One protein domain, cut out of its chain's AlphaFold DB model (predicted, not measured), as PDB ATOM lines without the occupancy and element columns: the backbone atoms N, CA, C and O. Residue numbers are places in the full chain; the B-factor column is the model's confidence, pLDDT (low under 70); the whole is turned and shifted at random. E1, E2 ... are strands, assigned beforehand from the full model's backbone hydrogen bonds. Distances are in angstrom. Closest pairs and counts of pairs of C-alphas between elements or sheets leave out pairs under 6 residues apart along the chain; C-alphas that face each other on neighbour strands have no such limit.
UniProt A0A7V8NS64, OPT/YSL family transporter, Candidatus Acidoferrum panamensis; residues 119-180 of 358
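What this domain is: This is residues 119 to 180 of the 358 residues of the protein "OPT/YSL family transporter" of Candidatus Acidoferrum panamensis (UniProt A0A7V8NS64). A single strongly twisted sheet of five antiparallel strands, its two edge strands E1 and E2 joined by the link of residues 126 to 134, which passes from one edge of the sheet to the other. E2, E3, E4 and E5 fold back and forth as a meander, each the antiparallel neighbour of the one before, and E5 comes back beside E1. The printed part has 62 residues, with no named helix and five strands in the order E1 to E5 along the chain; across the sheet the order is E1, E5, E4, E3, E2. The class is all strand, and the whole is compact, with a radius of gyration of the C-alphas of 10.4 A and spans of 31 by 25 by 19 A.

Where its parts are: E1, residues 119 to 125, begins at C-alpha 119 at (22.802, 47.952, 222.838) and is 17.2 A long. E2, residues 135 to 144, is 20.7 A long and bends by 75 degrees at residue 141. E3, residues 147 to 154, measures 21.2 A, and E4, residues 163 to 168, 16.2 A. E5, residues 173 to 179, is 17.3 A long and ends at C-alpha 179 at (20.096, 48.259, 217.352).

How they stand to each other: E1 and E5 are antiparallel at 148 degrees, with N 120 and O 177 2.9 A apart, within hydrogen-bond range. The hairpin of E4 and E5 has N 166 and O 176 at 2.8 A. In the hairpin of E3 and E4, N 152 and O 165 are 2.8 A apart. In the hairpin of E2 and E3, N 142 and O 149 are 2.7 A apart. E1 and E2 are apart.

The domain as a whole: The C-alphas of Gly 146 and Ser 158, the two farthest apart, are 31.3 A apart. The printed part has no cut and no long link. Its mean pLDDT is 78.4; residues 128 to 130, 132, 134 and 156 are under 70.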
ATOM      1  N   TYR A 119      22.158  46.684 222.528       83.44
ATOM      2  CA  TYR A 119      22.802  47.952 222.838       83.44
ATOM      3  C   TYR A 119      24.296  47.791 222.582       83.44
ATOM      4  O   TYR A 119      24.974  47.023 223.266       83.44
ATOM      5  N   ILE A 120      24.791  48.433 221.524       82.44
ATOM      6  CA  ILE A 120      26.189  48.334 221.100       82.44
ATOM      7  C   ILE A 120      26.944  49.533 221.684       82.44
ATOM      8  O   ILE A 120      26.607  50.664 221.325       82.44
ATOM      9  N   PRO A 121      27.961  49.325 222.540       81.25
ATOM     10  CA  PRO A 121      28.795  50.410 223.051       81.25
ATOM     11  C   PRO A 121      29.423  51.181 221.895       81.25
ATOM     12  O   PRO A 121      30.166  50.615 221.095       81.25
ATOM     13  N   THR A 122      29.068  52.456 221.772       78.50
ATOM     14  CA  THR A 122      29.478  53.318 220.664       78.50
ATOM     15  C   THR A 122      29.725  54.706 221.221       78.50
ATOM     16  O   THR A 122      28.776  55.407 221.546       78.50
ATOM     17  N   GLU A 123      30.992  55.098 221.324       77.94
ATOM     18  CA  GLU A 123      31.377  56.403 221.859       77.94
ATOM     19  C   GLU A 123      31.513  57.424 220.727       77.94
ATOM     20  O   GLU A 123      32.519  57.452 220.016       77.94
ATOM     21  N   ILE A 124      30.498  58.272 220.552       77.81
ATOM     22  CA  ILE A 124      30.538  59.377 219.583       77.81
ATOM     23  C   ILE A 124      30.280  60.690 220.330       77.81
ATOM     24  O   ILE A 124      29.221  60.840 220.947       77.81
ATOM     25  N   PRO A 125      31.212  61.662 220.294       73.69
ATOM     26  CA  PRO A 125      30.982  62.970 220.895       73.69
ATOM     27  C   PRO A 125      29.950  63.749 220.076       73.69
ATOM     28  O   PRO A 125      30.130  63.957 218.877       73.69
ATOM     29  N   VAL A 126      28.867  64.189 220.719       72.06
ATOM     30  CA  VAL A 126      27.791  64.967 220.086       72.06
ATOM     31  C   VAL A 126      27.344  66.036 221.064       72.06
ATOM     32  O   VAL A 126      27.087  65.734 222.216       72.06
ATOM     33  N   ASN A 127      27.207  67.283 220.625       70.81
ATOM     34  CA  ASN A 127      26.695  68.336 221.492       70.81
ATOM     35  C   ASN A 127      25.200  68.574 221.217       70.81
ATOM     36  O   ASN A 127      24.827  68.926 220.097       70.81
ATOM     37  N   LEU A 128      24.335  68.416 222.228       68.56
ATOM     38  CA  LEU A 128      22.886  68.644 222.085       68.56
ATOM     39  C   LEU A 128      22.516  70.095 221.732       68.56
ATOM     40  O   LEU A 128      21.455  70.317 221.152       68.56
ATOM     41  N   ALA A 129      23.357  71.083 222.058       62.47
ATOM     42  CA  ALA A 129      23.106  72.486 221.720       62.47
ATOM     43  C   ALA A 129      23.371  72.793 220.233       62.47
ATOM     44  O   ALA A 129      22.856  73.779 219.708       62.47
ATOM     45  N   ALA A 130      24.138  71.940 219.546       65.94
ATOM     46  CA  ALA A 130      24.453  72.047 218.124       65.94
ATOM     47  C   ALA A 130      24.355  70.668 217.450       65.94
ATOM     48  O   ALA A 130      25.357  70.083 217.038       65.94
ATOM     49  N   LEU A 131      23.128  70.143 217.351       73.31
ATOM     50  CA  LEU A 131      22.872  68.863 216.692       73.31
ATOM     51  C   LEU A 131      23.344  68.902 215.225       73.31
ATOM     52  O   LEU A 131      22.955  69.813 214.484       73.31
ATOM     53  N   PRO A 132      24.138  67.911 214.773       69.06
ATOM     54  CA  PRO A 132      24.498  67.782 213.368       69.06
ATOM     55  C   PRO A 132      23.247  67.671 212.493       69.06
ATOM     56  O   PRO A 132      22.222  67.111 212.894       69.06
ATOM     57  N   THR A 133      23.323  68.174 211.262       71.50
ATOM     58  CA  THR A 133      22.224  68.053 210.295       71.50
ATOM     59  C   THR A 133      21.805  66.592 210.134       71.50
ATOM     60  O   THR A 133      22.650  65.748 209.855       71.50
ATOM     61  N   GLY A 134      20.512  66.302 210.289       69.44
ATOM     62  CA  GLY A 134      19.969  64.938 210.202       69.44
ATOM     63  C   GLY A 134      19.806  64.225 211.548       69.44
ATOM     64  O   GLY A 134      19.184  63.170 211.592       69.44
ATOM     65  N   VAL A 135      20.292  64.806 212.647       77.31
ATOM     66  CA  VAL A 135      20.153  64.250 213.998       77.31
ATOM     67  C   VAL A 135      18.974  64.911 214.717       77.31
ATOM     68  O   VAL A 135      18.904  66.138 214.811       77.31
ATOM     69  N   LYS A 136      18.022  64.116 215.213       79.88
ATOM     70  CA  LYS A 136      16.825  64.586 215.925       79.88
ATOM     71  C   LYS A 136      16.671  63.879 217.263       79.88
ATOM     72  O   LYS A 136      16.860  62.673 217.354       79.88
ATOM     73  N   VAL A 137      16.269  64.624 218.290       81.25
ATOM     74  CA  VAL A 137      15.872  64.037 219.575       81.25
ATOM     75  C   VAL A 137      14.485  63.426 219.417       81.25
ATOM     76  O   VAL A 137      13.533  64.127 219.075       81.25
ATOM     77  N   GLU A 138      14.380  62.122 219.645       77.38
ATOM     78  CA  GLU A 138      13.129  61.375 219.524       77.38
ATOM     79  C   GLU A 138      12.420  61.247 220.877       77.38
ATOM     80  O   GLU A 138      11.208  61.447 220.967       77.38
ATOM     81  N   ARG A 139      13.175  60.982 221.954       80.06
ATOM     82  CA  ARG A 139      12.665  61.012 223.334       80.06
ATOM     83  C   ARG A 139      13.659  61.686 224.262       80.06
ATOM     84  O   ARG A 139      14.836  61.344 224.275       80.06
ATOM     85  N   ALA A 140      13.158  62.599 225.089       77.00
ATOM     86  CA  ALA A 140      13.966  63.331 226.063       77.00
ATOM     87  C   ALA A 140      14.402  62.479 227.269       77.00
ATOM     88  O   ALA A 140      15.326  62.857 227.981       77.00
ATOM     89  N   THR A 141      13.738  61.351 227.524       77.75
ATOM     90  CA  THR A 141      14.079  60.454 228.632       77.75
ATOM     91  C   THR A 141      13.862  59.010 228.206       77.75
ATOM     92  O   THR A 141      12.776  58.638 227.758       77.75
ATOM     93  N   PHE A 142      14.918  58.217 228.325       78.31
ATOM     94  CA  PHE A 142      14.965  56.796 228.032       78.31
ATOM     95  C   PHE A 142      15.809  56.117 229.108       78.31
ATOM     96  O   PHE A 142      16.999  56.387 229.225       78.31
ATOM     97  N   GLU A 143      15.198  55.262 229.917       79.19
ATOM     98  CA  GLU A 143      15.900  54.567 230.993       79.19
ATOM     99  C   GLU A 143      16.482  53.247 230.473       79.19
ATOM    100  O   GLU A 143      15.761  52.441 229.881       79.19
ATOM    101  N   HIS A 144      17.779  53.023 230.689       77.50
ATOM    102  CA  HIS A 144      18.450  51.762 230.371       77.50
ATOM    103  C   HIS A 144      19.479  51.433 231.456       77.50
ATOM    104  O   HIS A 144      20.291  52.290 231.809       77.50
ATOM    105  N   LEU A 145      19.430  50.216 232.016       75.69
ATOM    106  CA  LEU A 145      20.302  49.776 233.116       75.69
ATOM    107  C   LEU A 145      20.340  50.750 234.320       75.69
ATOM    108  O   LEU A 145      21.369  50.904 234.977       75.69
ATOM    109  N   GLY A 146      19.222  51.429 234.610       72.50
ATOM    110  CA  GLY A 146      19.103  52.391 235.716       72.50
ATOM    111  C   GLY A 146      19.767  53.757 235.473       72.50
ATOM    112  O   GLY A 146      19.853  54.563 236.401       72.50
ATOM    113  N   LYS A 147      20.232  54.036 234.247       80.38
ATOM    114  CA  LYS A 147      20.691  55.360 233.792       80.38
ATOM    115  C   LYS A 147      19.667  56.005 232.853       80.38
ATOM    116  O   LYS A 147      19.029  55.323 232.054       80.38
ATOM    117  N   ASN A 148      19.562  57.334 232.917       84.62
ATOM    118  CA  ASN A 148      18.698  58.129 232.043       84.62
ATOM    119  C   ASN A 148      19.470  58.642 230.827       84.62
ATOM    120  O   ASN A 148      20.377  59.460 230.955       84.62
ATOM    121  N   TYR A 149      19.035  58.210 229.653       85.50
ATOM    122  CA  TYR A 149      19.545  58.616 228.356       85.50
ATOM    123  C   TYR A 149      18.528  59.481 227.604       85.50
ATOM    124  O   TYR A 149      17.325  59.459 227.871       85.50
ATOM    125  N   VAL A 150      19.009  60.231 226.620       85.25
ATOM    126  CA  VAL A 150      18.203  60.892 225.592       85.25
ATOM    127  C   VAL A 150      18.269  60.029 224.339       85.25
ATOM    128  O   VAL A 150      19.357  59.701 223.867       85.25
ATOM    129  N   LEU A 151      17.113  59.658 223.791       86.00
ATOM    130  CA  LEU A 151      17.051  58.903 222.545       86.00
ATOM    131  C   LEU A 151      17.194  59.863 221.368       86.00
ATOM    132  O   LEU A 151      16.374  60.769 221.176       86.00
ATOM    133  N   VAL A 152      18.228  59.633 220.571       85.25
ATOM    134  CA  VAL A 152      18.589  60.441 219.416       85.25
ATOM    135  C   VAL A 152      18.542  59.573 218.163       85.25
ATOM    136  O   VAL A 152      19.121  58.493 218.118       85.25
ATOM    137  N   ASN A 153      17.866  60.061 217.132       84.69
ATOM    138  CA  ASN A 153      17.731  59.405 215.842       84.69
ATOM    139  C   ASN A 153      18.557  60.174 214.801       84.69
ATOM    140  O   ASN A 153      18.337  61.370 214.588       84.69
ATOM    141  N   ALA A 154      19.531  59.510 214.181       78.75
ATOM    142  CA  ALA A 154      20.339  60.066 213.105       78.75
ATOM    143  C   ALA A 154      19.856  59.509 211.761       78.75
ATOM    144  O   ALA A 154      19.874  58.299 211.545       78.75
ATOM    145  N   LEU A 155      19.425  60.395 210.862       72.19
ATOM    146  CA  LEU A 155      19.037  60.069 209.490       72.19
ATOM    147  C   LEU A 155      19.617  61.102 208.519       72.19
ATOM    148  O   LEU A 155      19.232  62.275 208.524       72.19
ATOM    149  N   GLY A 156      20.518  60.660 207.645       66.81
ATOM    150  CA  GLY A 156      21.184  61.495 206.651       66.81
ATOM    151  C   GLY A 156      22.229  62.446 207.242       66.81
ATOM    152  O   GLY A 156      22.488  63.492 206.643       66.81
ATOM    153  N   SER A 157      22.800  62.106 208.402       75.94
ATOM    154  CA  SER A 157      23.923  62.840 208.993       75.94
ATOM    155  C   SER A 157      25.238  62.442 208.327       75.94
ATOM    156  O   SER A 157      25.468  61.281 208.005       75.94
ATOM    157  N   SER A 158      26.130  63.410 208.113       70.94
ATOM    158  CA  SER A 158      27.472  63.149 207.576       70.94
ATOM    159  C   SER A 158      28.474  62.716 208.650       70.94
ATOM    160  O   SER A 158      29.579  62.301 208.311       70.94
ATOM    161  N   GLN A 159      28.125  62.874 209.930       76.00
ATOM    162  CA  GLN A 159      29.017  62.621 211.068       76.00
ATOM    163  C   GLN A 159      28.625  61.374 211.861       76.00
ATOM    164  O   GLN A 159      29.490  60.726 212.442       76.00
ATOM    165  N   ILE A 160      27.333  61.044 211.885       78.38
ATOM    166  CA  ILE A 160      26.792  59.904 212.624       78.38
ATOM    167  C   ILE A 160      26.142  58.972 211.603       78.38
ATOM    168  O   ILE A 160      25.331  59.456 210.810       78.38
ATOM    169  N   PRO A 161      26.485  57.672 211.595       79.00
ATOM    170  CA  PRO A 161      25.780  56.698 210.776       79.00
ATOM    171  C   PRO A 161      24.277  56.707 211.066       79.00
ATOM    172  O   PRO A 161      23.845  57.050 212.166       79.00
ATOM    173  N   ASP A 162      23.476  56.310 210.082       77.69
ATOM    174  CA  ASP A 162      22.029  56.269 210.264       77.69
ATOM    175  C   ASP A 162      21.644  55.218 211.318       77.69
ATOM    176  O   ASP A 162      22.041  54.052 211.223       77.69
ATOM    177  N   GLY A 163      20.867  55.622 212.325       78.88
ATOM    178  CA  GLY A 163      20.481  54.748 213.431       78.88
ATOM    179  C   GLY A 163      19.925  55.472 214.657       78.88
ATOM    180  O   GLY A 163      19.836  56.699 214.702       78.88
ATOM    181  N   GLU A 164      19.550  54.680 215.659       83.38
ATOM    182  CA  GLU A 164      19.066  55.146 216.959       83.38
ATOM    183  C   GLU A 164      20.167  55.019 218.014       83.38
ATOM    184  O   GLU A 164      20.869  54.008 218.096       83.38
ATOM    185  N   TYR A 165      20.324  56.057 218.826       85.88
ATOM    186  CA  TYR A 165      21.437  56.217 219.751       85.88
ATOM    187  C   TYR A 165      20.953  56.717 221.109       85.88
ATOM    188  O   TYR A 165      20.059  57.558 221.198       85.88
ATOM    189  N   LEU A 166      21.577  56.217 222.171       84.31
ATOM    190  CA  LEU A 166      21.382  56.675 223.538       84.31
ATOM    191  C   LEU A 166      22.502  57.651 223.894       84.31
ATOM    192  O   LEU A 166      23.682  57.291 223.957       84.31
ATOM    193  N   TYR A 167      22.103  58.897 224.101       83.81
ATOM    194  CA  TYR A 167      22.963  60.000 224.494       83.81
ATOM    195  C   TYR A 167      22.879  60.228 226.003       83.81
ATOM    196  O   TYR A 167      21.776  60.325 226.539       83.81
ATOM    197  N   ASP A 168      24.016  60.336 226.684       84.38
ATOM    198  CA  ASP A 168      24.068  60.680 228.108       84.38
ATOM    199  C   ASP A 168      24.293  62.203 228.265       84.38
ATOM    200  O   ASP A 168      25.341  62.724 227.862       84.38
ATOM    201  N   PRO A 169      23.330  62.953 228.845       79.19
ATOM    202  CA  PRO A 169      23.482  64.384 229.115       79.19
ATOM    203  C   PRO A 169      24.620  64.738 230.063       79.19
ATOM    204  O   PRO A 169      25.102  65.864 230.007       79.19
ATOM    205  N   GLY A 170      25.038  63.815 230.932       78.94
ATOM    206  CA  GLY A 170      26.124  64.047 231.878       78.94
ATOM    207  C   GLY A 170      27.507  63.965 231.235       78.94
ATOM    208  O   GLY A 170      28.392  64.731 231.605       78.94
ATOM    209  N   SER A 171      27.701  63.053 230.276       76.44
ATOM    210  CA  SER A 171      28.992  62.849 229.597       76.44
ATOM    211  C   SER A 171      29.114  63.588 228.259       76.44
ATOM    212  O   SER A 171      30.195  63.603 227.666       76.44
ATOM    213  N   GLU A 172      28.028  64.222 227.805       81.31
ATOM    214  CA  GLU A 172      27.894  64.904 226.512       81.31
ATOM    215  C   GLU A 172      28.272  64.030 225.303       81.31
ATOM    216  O   GLU A 172      28.852  64.483 224.310       81.31
ATOM    217  N   ARG A 173      27.982  62.729 225.393       82.81
ATOM    218  CA  ARG A 173      28.361  61.735 224.384       82.81
ATOM    219  C   ARG A 173      27.231  60.750 224.141       82.81
ATOM    220  O   ARG A 173      26.422  60.454 225.018       82.81
ATOM    221  N   ILE A 174      27.204  60.214 222.929       83.00
ATOM    222  CA  ILE A 174      26.509  58.959 222.658       83.00
ATOM    223  C   ILE A 174      27.344  57.845 223.290       83.00
ATOM    224  O   ILE A 174      28.549  57.798 223.047       83.00
ATOM    225  N   GLU A 175      26.713  56.994 224.101       84.00
ATOM    226  CA  GLU A 175      27.368  55.845 224.750       84.00
ATOM    227  C   GLU A 175      26.951  54.516 224.114       84.00
ATOM    228  O   GLU A 175      27.732  53.563 224.065       84.00
ATOM    229  N   LEU A 176      25.710  54.432 223.629       84.56
ATOM    230  CA  LEU A 176      25.139  53.199 223.102       84.56
ATOM    231  C   LEU A 176      24.415  53.476 221.788       84.56
ATOM    232  O   LEU A 176      23.659  54.437 221.664       84.56
ATOM    233  N   GLN A 177      24.589  52.585 220.823       84.25
ATOM    234  CA  GLN A 177      23.702  52.475 219.676       84.25
ATOM    235  C   GLN A 177      22.608  51.459 220.001       84.25
ATOM    236  O   GLN A 177      22.910  50.309 220.335       84.25
ATOM    237  N   TRP A 178      21.345  51.872 219.894       84.62
ATOM    238  CA  TRP A 178      20.209  50.967 220.014       84.62
ATOM    239  C   TRP A 178      19.944  50.321 218.656       84.62
ATOM    240  O   TRP A 178      19.408  50.925 217.728       84.62
ATOM    241  N   ALA A 179      20.373  49.070 218.521       81.19
ATOM    242  CA  ALA A 179      20.096  48.259 217.352       81.19
ATOM    243  C   ALA A 179      18.772  47.511 217.560       81.19
ATOM    244  O   ALA A 179      18.696  46.571 218.357       81.19
ATOM    245  N   GLN A 180      17.741  47.920 216.816       82.31
ATOM    246  CA  GLN A 180      16.441  47.245 216.777       82.31
ATOM    247  C   GLN A 180      16.606  45.763 216.427       82.31
ATOM    248  O   GLN A 180      17.399  45.413 215.553       82.31
TER     249      GLN A 180